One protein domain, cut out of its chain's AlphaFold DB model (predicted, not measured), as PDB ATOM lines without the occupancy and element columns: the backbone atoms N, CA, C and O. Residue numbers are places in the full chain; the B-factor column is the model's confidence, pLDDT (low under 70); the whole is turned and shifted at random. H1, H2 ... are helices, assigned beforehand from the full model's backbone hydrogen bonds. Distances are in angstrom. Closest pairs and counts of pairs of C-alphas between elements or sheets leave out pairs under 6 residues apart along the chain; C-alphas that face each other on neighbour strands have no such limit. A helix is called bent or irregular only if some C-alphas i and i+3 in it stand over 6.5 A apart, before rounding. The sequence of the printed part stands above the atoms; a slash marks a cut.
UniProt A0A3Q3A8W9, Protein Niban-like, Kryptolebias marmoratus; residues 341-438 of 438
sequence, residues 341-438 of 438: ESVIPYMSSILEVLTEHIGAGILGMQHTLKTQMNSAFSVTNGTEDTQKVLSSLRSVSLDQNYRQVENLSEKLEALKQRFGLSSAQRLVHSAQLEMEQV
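AT A GLANCE: This is residues 341 to 438 of the 438 residues of the protein "Protein Niban-like" of Kryptolebias marmoratus (UniProt A0A3Q3A8W9). One long helix, H1, runs nearly the whole length of a thin rod, and at its far end the chain folds back and returns along it as a row of four shorter helices, H2 to H5. The chain then turns once more, and H6 packs on H3. The printed part has 98 residues with six named helices, H1 to H6 in order along the chain, and no named strand; the class is all helix. The whole is loose, with a radius of gyration of the C-alphas of 18.3 A and spans of 64 by 21 by 17 A.

HOW THE PARTS SIT: H1, residues 341 to 380, is the hub, touching 4 other helices. It has a kink of 35 degrees near residue 348 and is irregular, with C-alphas 345 and 348 7.1 A apart. H2, residues 386 to 395, forms a helical hairpin with H1, at a shallow tilt of 27 degrees, opposite ways; it touches residues 372 to 380 of H1 alone, and the closest C-alphas, of Ala 376 and Val 389, are 5.8 A apart. H3, residues 399 to 406, touches residues 357 to 365 of H1 alone, at a shallow tilt of 3 degrees, opposite ways, with the closest C-alphas, of Gly 361 and Asn 401, 4.6 A apart. H4, residues 408 to 411, touches H1 too, with the closest C-alphas, of His 357 and Leu 408, 6.8 A apart. H5, residues 413 to 419, touches no helix but is near H1. H6, residues 425 to 437, touches H3 at a steep tilt of 38 degrees, only just past shallow, opposite ways; the closest C-alphas, of Tyr 402 and Gln 432, are 6.1 A apart. H6 only just touches H1, with 3 pairs of C-alphas within 8 A, the closest those of Ile 362 and Met 435 at 6.6 A. H2 and H6 are apart. In H6 every O i to N i+4 pair is within hydrogen-bond range, against 32 of 36 in H1, 3 of 6 in H2, 2 of 4 in H3 and 2 of 3 in H5; H4 is too short for such a pair.

IN THESE COORDINATES: H1 begins at C-alpha 341 (-10.480, 4.424, 62.341) and measures 59.6 A from first to last C-alpha. H2 measures 15.2 A and begins at C-alpha 386 (-42.068, -26.835, 24.115). H6 measures 18.4 A and ends at C-alpha 437 (-31.169, -8.949, 35.346).

THE WHOLE: The two C-alphas farthest apart, of Glu 341 and Glu 384, are 64.1 A apart. The printed part has no cut, and the five links are tight. The mean pLDDT of the printed part is 79.9; residues 379 to 389, 391 to 395 and 414 to 415 are under 70.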
ATOM      1  N   GLU A 341      -9.806   4.440  61.045       91.69
ATOM      2  CA  GLU A 341     -10.480   4.424  62.341       91.69
ATOM      3  C   GLU A 341     -11.993   4.211  62.212       91.69
ATOM      4  O   GLU A 341     -12.596   3.484  63.002       91.69
ATOM      5  N   SER A 342     -12.619   4.830  61.206       86.62
ATOM      6  CA  SER A 342     -14.083   4.949  61.136       86.62
ATOM      7  C   SER A 342     -14.745   4.061  60.084       86.62
ATOM      8  O   SER A 342     -15.926   3.748  60.230       86.62
ATOM      9  N   VAL A 343     -14.023   3.628  59.042       88.00
ATOM     10  CA  VAL A 343     -14.606   2.895  57.898       88.00
ATOM     11  C   VAL A 343     -14.097   1.453  57.823       88.00
ATOM     12  O   VAL A 343     -14.892   0.512  57.863       88.00
ATOM     13  N   ILE A 344     -12.776   1.262  57.750       89.94
ATOM     14  CA  ILE A 344     -12.128  -0.046  57.553       89.94
ATOM     15  C   ILE A 344     -12.561  -1.102  58.589       89.94
ATOM     16  O   ILE A 344     -12.855  -2.223  58.163       89.94
ATOM     17  N   PRO A 345     -12.685  -0.800  59.900       90.38
ATOM     18  CA  PRO A 345     -13.049  -1.808  60.901       90.38
ATOM     19  C   PRO A 345     -14.425  -2.447  60.674       90.38
ATOM     20  O   PRO A 345     -14.681  -3.547  61.157       90.38
ATOM     21  N   TYR A 346     -15.309  -1.775  59.931       85.19
ATOM     22  CA  TYR A 346     -16.674  -2.233  59.663       85.19
ATOM     23  C   TYR A 346     -16.813  -2.906  58.302       85.19
ATOM     24  O   TYR A 346     -17.732  -3.698  58.115       85.19
ATOM     25  N   MET A 347     -15.889  -2.647  57.374       87.75
ATOM     26  CA  MET A 347     -15.996  -3.084  55.982       87.75
ATOM     27  C   MET A 347     -16.204  -4.599  55.859       87.75
ATOM     28  O   MET A 347     -17.103  -5.031  55.145       87.75
ATOM     29  N   SER A 348     -15.442  -5.408  56.601       88.62
ATOM     30  CA  SER A 348     -15.576  -6.871  56.564       88.62
ATOM     31  C   SER A 348     -16.953  -7.347  57.026       88.62
ATOM     32  O   SER A 348     -17.551  -8.197  56.378       88.62
ATOM     33  N   SER A 349     -17.483  -6.763  58.106       87.31
ATOM     34  CA  SER A 349     -18.810  -7.112  58.628       87.31
ATOM     35  C   SER A 349     -19.922  -6.689  57.665       87.31
ATOM     36  O   SER A 349     -20.853  -7.456  57.428       87.31
ATOM     37  N   ILE A 350     -19.805  -5.505  57.054       85.56
ATOM     38  CA  ILE A 350     -20.751  -5.030  56.037       85.56
ATOM     39  C   ILE A 350     -20.745  -5.978  54.835       85.56
ATOM     40  O   ILE A 350     -21.803  -6.418  54.393       85.56
ATOM     41  N   LEU A 351     -19.560  -6.323  54.326       88.62
ATOM     42  CA  LEU A 351     -19.415  -7.228  53.188       88.62
ATOM     43  C   LEU A 351     -19.956  -8.624  53.493       88.62
ATOM     44  O   LEU A 351     -20.604  -9.208  52.629       88.62
ATOM     45  N   GLU A 352     -19.736  -9.147  54.698       88.75
ATOM     46  CA  GLU A 352     -20.279 -10.437  55.127       88.75
ATOM     47  C   GLU A 352     -21.810 -10.421  55.125       88.75
ATOM     48  O   GLU A 352     -22.424 -11.277  54.489       88.75
ATOM     49  N   VAL A 353     -22.429  -9.398  55.727       86.12
ATOM     50  CA  VAL A 353     -23.892  -9.242  55.733       86.12
ATOM     51  C   VAL A 353     -24.432  -9.119  54.308       86.12
ATOM     52  O   VAL A 353     -25.388  -9.807  53.956       86.12
ATOM     53  N   LEU A 354     -23.829  -8.294  53.450       86.69
ATOM     54  CA  LEU A 354     -24.281  -8.164  52.061       86.69
ATOM     55  C   LEU A 354     -24.147  -9.484  51.293       86.69
ATOM     56  O   LEU A 354     -25.082  -9.892  50.604       86.69
ATOM     57  N   THR A 355     -23.017 -10.174  51.450       88.44
ATOM     58  CA  THR A 355     -22.737 -11.440  50.763       88.44
ATOM     59  C   THR A 355     -23.672 -12.553  51.228       88.44
ATOM     60  O   THR A 355     -24.152 -13.315  50.395       88.44
ATOM     61  N   GLU A 356     -23.984 -12.631  52.524       88.50
ATOM     62  CA  GLU A 356     -24.905 -13.624  53.086       88.50
ATOM     63  C   GLU A 356     -26.299 -13.518  52.441       88.50
ATOM     64  O   GLU A 356     -26.824 -14.510  51.937       88.50
ATOM     65  N   HIS A 357     -26.884 -12.317  52.383       85.38
ATOM     66  CA  HIS A 357     -28.279 -12.139  51.952       85.38
ATOM     67  C   HIS A 357     -28.425 -12.071  50.436       85.38
ATOM     68  O   HIS A 357     -29.310 -12.718  49.871       85.38
ATOM     69  N   ILE A 358     -27.553 -11.315  49.759       87.81
ATOM     70  CA  ILE A 358     -27.569 -11.230  48.293       87.81
ATOM     71  C   ILE A 358     -27.140 -12.579  47.708       87.81
ATOM     72  O   ILE A 358     -27.778 -13.080  46.784       87.81
ATOM     73  N   GLY A 359     -26.120 -13.220  48.289       86.94
ATOM     74  CA  GLY A 359     -25.673 -14.552  47.887       86.94
ATOM     75  C   GLY A 359     -26.756 -15.614  48.074       86.94
ATOM     76  O   GLY A 359     -27.014 -16.377  47.143       86.94
ATOM     77  N   ALA A 360     -27.448 -15.634  49.219       87.06
ATOM     78  CA  ALA A 360     -28.584 -16.534  49.435       87.06
ATOM     79  C   ALA A 360     -29.720 -16.290  48.426       87.06
ATOM     80  O   ALA A 360     -30.270 -17.251  47.884       87.06
ATOM     81  N   GLY A 361     -30.029 -15.024  48.123       87.19
ATOM     82  CA  GLY A 361     -31.003 -14.652  47.097       87.19
ATOM     83  C   GLY A 361     -30.635 -15.198  45.714       87.19
ATOM     84  O   GLY A 361     -31.453 -15.867  45.082       87.19
ATOM     85  N   ILE A 362     -29.396 -14.980  45.262       87.25
ATOM     86  CA  ILE A 362     -28.901 -15.446  43.954       87.25
ATOM     87  C   ILE A 362     -28.863 -16.982  43.881       87.25
ATOM     88  O   ILE A 362     -29.285 -17.570  42.885       87.25
ATOM     89  N   LEU A 363     -28.404 -17.662  44.936       88.06
ATOM     90  CA  LEU A 363     -28.421 -19.129  44.992       88.06
ATOM     91  C   LEU A 363     -29.856 -19.678  44.943       88.06
ATOM     92  O   LEU A 363     -30.120 -20.667  44.255       88.06
ATOM     93  N   GLY A 364     -30.796 -19.009  45.616       87.38
ATOM     94  CA  GLY A 364     -32.225 -19.313  45.540       87.38
ATOM     95  C   GLY A 364     -32.783 -19.169  44.123       87.38
ATOM     96  O   GLY A 364     -33.512 -20.046  43.647       87.38
ATOM     97  N   MET A 365     -32.377 -18.124  43.397       87.75
ATOM     98  CA  MET A 365     -32.728 -17.941  41.984       87.75
ATOM     99  C   MET A 365     -32.181 -19.061  41.107       87.75
ATOM    100  O   MET A 365     -32.933 -19.652  40.333       87.75
ATOM    101  N   GLN A 366     -30.903 -19.412  41.268       86.88
ATOM    102  CA  GLN A 366     -30.281 -20.507  40.525       86.88
ATOM    103  C   GLN A 366     -31.013 -21.835  40.772       86.88
ATOM    104  O   GLN A 366     -31.283 -22.592  39.836       86.88
ATOM    105  N   HIS A 367     -31.372 -22.113  42.028       87.88
ATOM    106  CA  HIS A 367     -32.146 -23.295  42.396       87.88
ATOM    107  C   HIS A 367     -33.553 -23.279  41.781       87.88
ATOM    108  O   HIS A 367     -34.011 -24.301  41.259       87.88
ATOM    109  N   THR A 368     -34.224 -22.125  41.804       86.75
ATOM    110  CA  THR A 368     -35.559 -21.937  41.220       86.75
ATOM    111  C   THR A 368     -35.519 -22.172  39.713       86.75
ATOM    112  O   THR A 368     -36.280 -22.992  39.203       86.75
ATOM    113  N   LEU A 369     -34.573 -21.540  39.014       84.31
ATOM    114  CA  LEU A 369     -34.366 -21.714  37.579       84.31
ATOM    115  C   LEU A 369     -34.095 -23.181  37.233       84.31
ATOM    116  O   LEU A 369     -34.756 -23.739  36.361       84.31
ATOM    117  N   LYS A 370     -33.176 -23.840  37.950       86.12
ATOM    118  CA  LYS A 370     -32.849 -25.257  37.733       86.12
ATOM    119  C   LYS A 370     -34.063 -26.161  37.937       86.12
ATOM    120  O   LYS A 370     -34.301 -27.056  37.131       86.12
ATOM    121  N   THR A 371     -34.834 -25.932  38.997       86.56
ATOM    122  CA  THR A 371     -36.046 -26.708  39.296       86.56
ATOM    123  C   THR A 371     -37.091 -26.541  38.197       86.56
ATOM    124  O   THR A 371     -37.616 -27.535  37.693       86.56
ATOM    125  N   GLN A 372     -37.335 -25.302  37.767       82.62
ATOM    126  CA  GLN A 372     -38.298 -24.994  36.712       82.62
ATOM    127  C   GLN A 372     -37.858 -25.565  35.359       82.62
ATOM    128  O   GLN A 372     -38.647 -26.238  34.702       82.62
ATOM    129  N   MET A 373     -36.585 -25.413  34.982       82.94
ATOM    130  CA  MET A 373     -36.031 -26.030  33.772       82.94
ATOM    131  C   MET A 373     -36.167 -27.555  33.802       82.94
ATOM    132  O   MET A 373     -36.650 -28.142  32.841       82.94
ATOM    133  N   ASN A 374     -35.809 -28.210  34.910       84.12
ATOM    134  CA  ASN A 374     -35.942 -29.663  35.034       84.12
ATOM    135  C   ASN A 374     -37.399 -30.124  34.887       84.12
ATOM    136  O   ASN A 374     -37.653 -31.122  34.217       84.12
ATOM    137  N   SER A 375     -38.348 -29.389  35.477       80.62
ATOM    138  CA  SER A 375     -39.780 -29.673  35.325       80.62
ATOM    139  C   SER A 375     -40.274 -29.443  33.892       80.62
ATOM    140  O   SER A 375     -41.051 -30.232  33.364       80.62
ATOM    141  N   ALA A 376     -39.762 -28.415  33.215       76.75
ATOM    142  CA  ALA A 376     -40.083 -28.128  31.826       76.75
ATOM    143  C   ALA A 376     -39.598 -29.244  30.886       76.75
ATOM    144  O   ALA A 376     -40.338 -29.691  30.005       76.75
ATOM    145  N   PHE A 377     -38.370 -29.729  31.094       74.19
ATOM    146  CA  PHE A 377     -37.779 -30.803  30.294       74.19
ATOM    147  C   PHE A 377     -38.413 -32.172  30.564       74.19
ATOM    148  O   PHE A 377     -38.557 -32.957  29.628       74.19
ATOM    149  N   SER A 378     -38.835 -32.462  31.801       74.00
ATOM    150  CA  SER A 378     -39.509 -33.728  32.117       74.00
ATOM    151  C   SER A 378     -40.909 -33.826  31.503       74.00
ATOM    152  O   SER A 378     -41.339 -34.917  31.137       74.00
ATOM    153  N   VAL A 379     -41.605 -32.695  31.351       66.56
ATOM    154  CA  VAL A 379     -42.946 -32.633  30.748       66.56
ATOM    155  C   VAL A 379     -42.895 -32.716  29.222       66.56
ATOM    156  O   VAL A 379     -43.797 -33.278  28.608       66.56
ATOM    157  N   THR A 380     -41.856 -32.170  28.587       63.16
ATOM    158  CA  THR A 380     -41.859 -31.999  27.127       63.16
ATOM    159  C   THR A 380     -41.498 -33.253  26.341       63.16
ATOM    160  O   THR A 380     -41.990 -33.361  25.221       63.16
ATOM    161  N   ASN A 381     -40.688 -34.192  26.864       61.69
ATOM    162  CA  ASN A 381     -40.287 -35.453  26.191       61.69
ATOM    163  C   ASN A 381     -40.069 -35.333  24.650       61.69
ATOM    164  O   ASN A 381     -40.323 -36.275  23.903       61.69
ATOM    165  N   GLY A 382     -39.620 -34.168  24.156       58.34
ATOM    166  CA  GLY A 382     -39.409 -33.877  22.730       58.34
ATOM    167  C   GLY A 382     -40.635 -33.523  21.857       58.34
ATOM    168  O   GLY A 382     -40.516 -33.620  20.640       58.34
ATOM    169  N   THR A 383     -41.788 -33.119  22.405       61.25
ATOM    170  CA  THR A 383     -43.022 -32.807  21.633       61.25
ATOM    171  C   THR A 383     -43.284 -31.301  21.405       61.25
ATOM    172  O   THR A 383     -42.670 -30.442  22.039       61.25
ATOM    173  N   GLU A 384     -44.199 -30.971  20.476       58.31
ATOM    174  CA  GLU A 384     -44.524 -29.613  19.972       58.31
ATOM    175  C   GLU A 384     -44.993 -28.587  21.035       58.31
ATOM    176  O   GLU A 384     -45.028 -27.390  20.755       58.31
ATOM    177  N   ASP A 385     -45.274 -28.992  22.280       62.50
ATOM    178  CA  ASP A 385     -45.681 -28.086  23.372       62.50
ATOM    179  C   ASP A 385     -44.508 -27.350  24.066       62.50
ATOM    180  O   ASP A 385     -44.718 -26.571  25.004       62.50
ATOM    181  N   THR A 386     -43.268 -27.525  23.590       65.19
ATOM    182  CA  THR A 386     -42.068 -26.835  24.115       65.19
ATOM    183  C   THR A 386     -42.232 -25.321  24.218       65.19
ATOM    184  O   THR A 386     -41.800 -24.729  25.202       65.19
ATOM    185  N   GLN A 387     -42.912 -24.674  23.271       68.00
ATOM    186  CA  GLN A 387     -43.080 -23.220  23.290       68.00
ATOM    187  C   GLN A 387     -43.966 -22.725  24.448       68.00
ATOM    188  O   GLN A 387     -43.662 -21.693  25.047       68.00
ATOM    189  N   LYS A 388     -45.017 -23.472  24.818       68.88
ATOM    190  CA  LYS A 388     -45.870 -23.134  25.973       68.88
ATOM    191  C   LYS A 388     -45.118 -23.324  27.286       68.88
ATOM    192  O   LYS A 388     -45.166 -22.455  28.152       68.88
ATOM    193  N   VAL A 389     -44.358 -24.407  27.406       69.12
ATOM    194  CA  VAL A 389     -43.556 -24.697  28.604       69.12
ATOM    195  C   VAL A 389     -42.374 -23.721  28.751       69.12
ATOM    196  O   VAL A 389     -42.023 -23.312  29.854       69.12
ATOM    197  N   LEU A 390     -41.786 -23.254  27.648       70.25
ATOM    198  CA  LEU A 390     -40.781 -22.185  27.675       70.25
ATOM    199  C   LEU A 390     -41.397 -20.817  28.005       70.25
ATOM    200  O   LEU A 390     -40.729 -19.973  28.601       70.25
ATOM    201  N   SER A 391     -42.666 -20.585  27.656       68.62
ATOM    202  CA  SER A 391     -43.364 -19.352  28.031       68.62
ATOM    203  C   SER A 391     -43.648 -19.270  29.534       68.62
ATOM    204  O   SER A 391     -43.534 -18.184  30.094       68.62
ATOM    205  N   SER A 392     -43.883 -20.398  30.220       66.88
ATOM    206  CA  SER A 392     -44.045 -20.416  31.684       66.88
ATOM    207  C   SER A 392     -42.744 -20.150  32.448       66.88
ATOM    208  O   SER A 392     -42.791 -19.713  33.594       66.88
ATOM    209  N   LEU A 393     -41.573 -20.330  31.819       69.25
ATOM    210  CA  LEU A 393     -40.293 -19.894  32.398       69.25
ATOM    211  C   LEU A 393     -40.164 -18.362  32.456       69.25
ATOM    212  O   LEU A 393     -39.370 -17.854  33.241       69.25
ATOM    213  N   ARG A 394     -40.945 -17.615  31.661       66.75
ATOM    214  CA  ARG A 394     -40.942 -16.139  31.679       66.75
ATOM    215  C   ARG A 394     -41.727 -15.544  32.847       66.75
ATOM    216  O   ARG A 394     -41.550 -14.368  33.140       66.75
ATOM    217  N   SER A 395     -42.596 -16.329  33.485       65.19
ATOM    218  CA  SER A 395     -43.497 -15.887  34.557       65.19
ATOM    219  C   SER A 395     -43.094 -16.418  35.937       65.19
ATOM    220  O   SER A 395     -43.928 -16.496  36.837       65.19
ATOM    221  N   VAL A 396     -41.843 -16.855  36.105       71.62
ATOM    222  CA  VAL A 396     -41.354 -17.375  37.387       71.62
ATOM    223  C   VAL A 396     -41.274 -16.228  38.393       71.62
ATOM    224  O   VAL A 396     -40.525 -15.276  38.193       71.62
ATOM    225  N   SER A 397     -42.035 -16.329  39.485       74.88
ATOM    226  CA  SER A 397     -41.942 -15.370  40.589       74.88
ATOM    227  C   SER A 397     -40.598 -15.512  41.309       74.88
ATOM    228  O   SER A 397     -40.163 -16.615  41.649       74.88
ATOM    229  N   LEU A 398     -39.962 -14.370  41.570       80.06
ATOM    230  CA  LEU A 398     -38.726 -14.258  42.344       80.06
ATOM    231  C   LEU A 398     -38.974 -13.763  43.778       80.06
ATOM    232  O   LEU A 398     -38.020 -13.534  44.517       80.06
ATOM    233  N   ASP A 399     -40.235 -13.655  44.211       80.50
ATOM    234  CA  ASP A 399     -40.616 -13.028  45.487       80.50
ATOM    235  C   ASP A 399     -39.954 -13.686  46.703       80.50
ATOM    236  O   ASP A 399     -39.554 -13.011  47.652       80.50
ATOM    237  N   GLN A 400     -39.817 -15.014  46.689       81.69
ATOM    238  CA  GLN A 400     -39.160 -15.745  47.776       81.69
ATOM    239  C   GLN A 400     -37.658 -15.434  47.856       81.69
ATOM    240  O   GLN A 400     -37.095 -15.391  48.951       81.69
ATOM    241  N   ASN A 401     -37.021 -15.188  46.709       84.69
ATOM    242  CA  ASN A 401     -35.605 -14.833  46.629       84.69
ATOM    243  C   ASN A 401     -35.400 -13.369  47.041       84.69
ATOM    244  O   ASN A 401     -34.464 -13.060  47.773       84.69
ATOM    245  N   TYR A 402     -36.318 -12.478  46.656       85.00
ATOM    246  CA  TYR A 402     -36.303 -11.074  47.069       85.00
ATOM    247  C   TYR A 402     -36.474 -10.889  48.576       85.00
ATOM    248  O   TYR A 402     -35.796 -10.038  49.149       85.00
ATOM    249  N   ARG A 403     -37.292 -11.724  49.234       83.44
ATOM    250  CA  ARG A 403     -37.441 -11.723  50.700       83.44
ATOM    251  C   ARG A 403     -36.123 -11.953  51.446       83.44
ATOM    252  O   ARG A 403     -35.930 -11.385  52.514       83.44
ATOM    253  N   GLN A 404     -35.186 -12.721  50.880       80.81
ATOM    254  CA  GLN A 404     -33.862 -12.910  51.496       80.81
ATOM    255  C   GLN A 404     -33.069 -11.597  51.563       80.81
ATOM    256  O   GLN A 404     -32.347 -11.361  52.527       80.81
ATOM    257  N   VAL A 405     -33.245 -10.726  50.566       82.69
ATOM    258  CA  VAL A 405     -32.592  -9.412  50.480       82.69
ATOM    259  C   VAL A 405     -33.315  -8.366  51.333       82.69
ATOM    260  O   VAL A 405     -32.667  -7.478  51.874       82.69
ATOM    261  N   GLU A 406     -34.636  -8.474  51.514       82.81
ATOM    262  CA  GLU A 406     -35.413  -7.554  52.367       82.81
ATOM    263  C   GLU A 406     -34.917  -7.558  53.830       82.81
ATOM    264  O   GLU A 406     -34.859  -6.496  54.457       82.81
ATOM    265  N   ASN A 407     -34.428  -8.700  54.328       79.75
ATOM    266  CA  ASN A 407     -33.827  -8.841  55.665       79.75
ATOM    267  C   ASN A 407     -32.563  -7.980  55.879       79.75
ATOM    268  O   ASN A 407     -32.164  -7.732  57.020       79.75
ATOM    269  N   LEU A 408     -31.931  -7.480  54.807       79.25
ATOM    270  CA  LEU A 408     -30.829  -6.518  54.918       79.25
ATOM    271  C   LEU A 408     -31.270  -5.224  55.597       79.25
ATOM    272  O   LEU A 408     -30.472  -4.597  56.287       79.25
ATOM    273  N   SER A 409     -32.527  -4.819  55.415       75.69
ATOM    274  CA  SER A 409     -33.031  -3.575  55.997       75.69
ATOM    275  C   SER A 409     -32.932  -3.561  57.526       75.69
ATOM    276  O   SER A 409     -32.559  -2.533  58.088       75.69
ATOM    277  N   GLU A 410     -33.165  -4.704  58.176       77.25
ATOM    278  CA  GLU A 410     -33.071  -4.873  59.629       77.25
ATOM    279  C   GLU A 410     -31.616  -4.979  60.103       77.25
ATOM    280  O   GLU A 410     -31.210  -4.314  61.056       77.25
ATOM    281  N   LYS A 411     -30.790  -5.785  59.420       74.69
ATOM    282  CA  LYS A 411     -29.387  -6.004  59.821       74.69
ATOM    283  C   LYS A 411     -28.498  -4.778  59.589       74.69
ATOM    284  O   LYS A 411     -27.528  -4.582  60.318       74.69
ATOM    285  N   LEU A 412     -28.826  -3.939  58.605       74.25
ATOM    286  CA  LEU A 412     -28.088  -2.708  58.312       74.25
ATOM    287  C   LEU A 412     -28.560  -1.514  59.164       74.25
ATOM    288  O   LEU A 412     -27.992  -0.431  59.047       74.25
ATOM    289  N   GLU A 413     -29.532  -1.687  60.067       74.81
ATOM    290  CA  GLU A 413     -30.013  -0.613  60.952       74.81
ATOM    291  C   GLU A 413     -28.899  -0.064  61.862       74.81
ATOM    292  O   GLU A 413     -28.791   1.142  62.083       74.81
ATOM    293  N   ALA A 414     -27.986  -0.930  62.315       69.81
ATOM    294  CA  ALA A 414     -26.813  -0.521  63.089       69.81
ATOM    295  C   ALA A 414     -25.845   0.371  62.285       69.81
ATOM    296  O   ALA A 414     -25.162   1.225  62.850       69.81
ATOM    297  N   LEU A 415     -25.799   0.203  60.959       67.56
ATOM    298  CA  LEU A 415     -24.997   1.046  60.073       67.56
ATOM    299  C   LEU A 415     -25.677   2.384  59.808       67.56
ATOM    300  O   LEU A 415     -24.973   3.378  59.647       67.56
ATOM    301  N   LYS A 416     -27.016   2.434  59.831       73.06
ATOM    302  CA  LYS A 416     -27.761   3.687  59.675       73.06
ATOM    303  C   LYS A 416     -27.396   4.721  60.716       73.06
ATOM    304  O   LYS A 416     -27.053   5.847  60.367       73.06
ATOM    305  N   GLN A 417     -27.369   4.312  61.979       72.31
ATOM    306  CA  GLN A 417     -26.992   5.203  63.076       72.31
ATOM    307  C   GLN A 417     -25.533   5.654  62.999       72.31
ATOM    308  O   GLN A 417     -25.200   6.748  63.444       72.31
ATOM    309  N   ARG A 418     -24.655   4.810  62.453       73.94
ATOM    310  CA  ARG A 418     -23.213   5.047  62.465       73.94
ATOM    311  C   ARG A 418     -22.717   5.869  61.281       73.94
ATOM    312  O   ARG A 418     -21.842   6.707  61.460       73.94
ATOM    313  N   PHE A 419     -23.247   5.602  60.092       75.75
ATOM    314  CA  PHE A 419     -22.837   6.250  58.847       75.75
ATOM    315  C   PHE A 419     -23.801   7.352  58.397       75.75
ATOM    316  O   PHE A 419     -23.543   7.967  57.369       75.75
ATOM    317  N   GLY A 420     -24.876   7.613  59.151       72.12
ATOM    318  CA  GLY A 420     -25.907   8.566  58.744       72.12
ATOM    319  C   GLY A 420     -26.580   8.089  57.462       72.12
ATOM    320  O   GLY A 420     -26.460   8.713  56.419       72.12
ATOM    321  N   LEU A 421     -27.182   6.903  57.505       75.06
ATOM    322  CA  LEU A 421     -28.000   6.406  56.401       75.06
ATOM    323  C   LEU A 421     -29.467   6.569  56.807       75.06
ATOM    324  O   LEU A 421     -29.895   6.033  57.830       75.06
ATOM    325  N   SER A 422     -30.248   7.287  56.009       76.62
ATOM    326  CA  SER A 422     -31.695   7.438  56.178       76.62
ATOM    327  C   SER A 422     -32.461   6.150  55.859       76.62
ATOM    328  O   SER A 422     -33.484   5.869  56.489       76.62
ATOM    329  N   SER A 423     -31.999   5.340  54.893       82.62
ATOM    330  CA  SER A 423     -32.739   4.167  54.415       82.62
ATOM    331  C   SER A 423     -31.923   3.161  53.593       82.62
ATOM    332  O   SER A 423     -31.357   3.473  52.552       82.62
ATOM    333  N   ALA A 424     -32.039   1.874  53.938       84.44
ATOM    334  CA  ALA A 424     -31.486   0.771  53.144       84.44
ATOM    335  C   ALA A 424     -32.325   0.424  51.892       84.44
ATOM    336  O   ALA A 424     -31.954  -0.466  51.125       84.44
ATOM    337  N   GLN A 425     -33.460   1.098  51.666       87.00
ATOM    338  CA  GLN A 425     -34.421   0.749  50.614       87.00
ATOM    339  C   GLN A 425     -33.803   0.778  49.215       87.00
ATOM    340  O   GLN A 425     -34.015  -0.142  48.427       87.00
ATOM    341  N   ARG A 426     -33.007   1.810  48.908       88.31
ATOM    342  CA  ARG A 426     -32.342   1.922  47.606       88.31
ATOM    343  C   ARG A 426     -31.412   0.740  47.354       88.31
ATOM    344  O   ARG A 426     -31.460   0.168  46.275       88.31
ATOM    345  N   LEU A 427     -30.622   0.349  48.355       88.12
ATOM    346  CA  LEU A 427     -29.702  -0.785  48.256       88.12
ATOM    347  C   LEU A 427     -30.449  -2.101  48.004       88.12
ATOM    348  O   LEU A 427     -30.068  -2.856  47.110       88.12
ATOM    349  N   VAL A 428     -31.530  -2.348  48.748       89.25
ATOM    350  CA  VAL A 428     -32.382  -3.534  48.568       89.25
ATOM    351  C   VAL A 428     -32.975  -3.561  47.159       89.25
ATOM    352  O   VAL A 428     -32.855  -4.567  46.464       89.25
ATOM    353  N   HIS A 429     -33.553  -2.449  46.697       90.62
ATOM    354  CA  HIS A 429     -34.113  -2.355  45.350       90.62
ATOM    355  C   HIS A 429     -33.044  -2.544  44.264       90.62
ATOM    356  O   HIS A 429     -33.302  -3.245  43.289       90.62
ATOM    357  N   SER A 430     -31.844  -1.976  44.432       89.62
ATOM    358  CA  SER A 430     -30.728  -2.159  43.497       89.62
ATOM    359  C   SER A 430     -30.324  -3.627  43.407       89.62
ATOM    360  O   SER A 430     -30.263  -4.170  42.309       89.62
ATOM    361  N   ALA A 431     -30.133  -4.301  44.545       88.75
ATOM    362  CA  ALA A 431     -29.799  -5.723  44.571       88.75
ATOM    363  C   ALA A 431     -30.893  -6.582  43.914       88.75
ATOM    364  O   ALA A 431     -30.586  -7.453  43.108       88.75
ATOM    365  N   GLN A 432     -32.169  -6.303  44.191       89.06
ATOM    366  CA  GLN A 432     -33.295  -7.016  43.580       89.06
ATOM    367  C   GLN A 432     -33.388  -6.793  42.061       89.06
ATOM    368  O   GLN A 432     -33.798  -7.696  41.336       89.06
ATOM    369  N   LEU A 433     -33.050  -5.600  41.558       88.12
ATOM    370  CA  LEU A 433     -33.032  -5.318  40.118       88.12
ATOM    371  C   LEU A 433     -31.850  -5.969  39.398       88.12
ATOM    372  O   LEU A 433     -32.027  -6.434  38.275       88.12
ATOM    373  N   GLU A 434     -30.679  -6.018  40.034       85.00
ATOM    374  CA  GLU A 434     -29.534  -6.780  39.521       85.00
ATOM    375  C   GLU A 434     -29.842  -8.277  39.508       85.00
ATOM    376  O   GLU A 434     -29.583  -8.955  38.520       85.00
ATOM    377  N   MET A 435     -30.487  -8.783  40.561       85.00
ATOM    378  CA  MET A 435     -31.007 -10.147  40.602       85.00
ATOM    379  C   MET A 435     -31.960 -10.419  39.437       85.00
ATOM    380  O   MET A 435     -31.792 -11.411  38.756       85.00
ATOM    381  N   GLU A 436     -32.925  -9.540  39.157       82.88
ATOM    382  CA  GLU A 436     -33.830  -9.705  38.008       82.88
ATOM    383  C   GLU A 436     -33.113  -9.699  36.649       82.88
ATOM    384  O   GLU A 436     -33.612 -10.264  35.677       82.88
ATOM    385  N   GLN A 437     -31.959  -9.035  36.568       78.81
ATOM    386  CA  GLN A 437     -31.169  -8.949  35.346       78.81
ATOM    387  C   GLN A 437     -30.342 -10.215  35.068       78.81
ATOM    388  O   GLN A 437     -30.080 -10.500  33.896       78.81
ATOM    389  N   VAL A 438     -29.899 -10.925  36.110       73.75
ATOM    390  CA  VAL A 438     -29.075 -12.148  36.033       73.75
ATOM    391  C   VAL A 438     -29.950 -13.376  35.820       73.75
ATOM    392  O   VAL A 438     -29.578 -14.191  34.941       73.75
TER     393      VAL A 438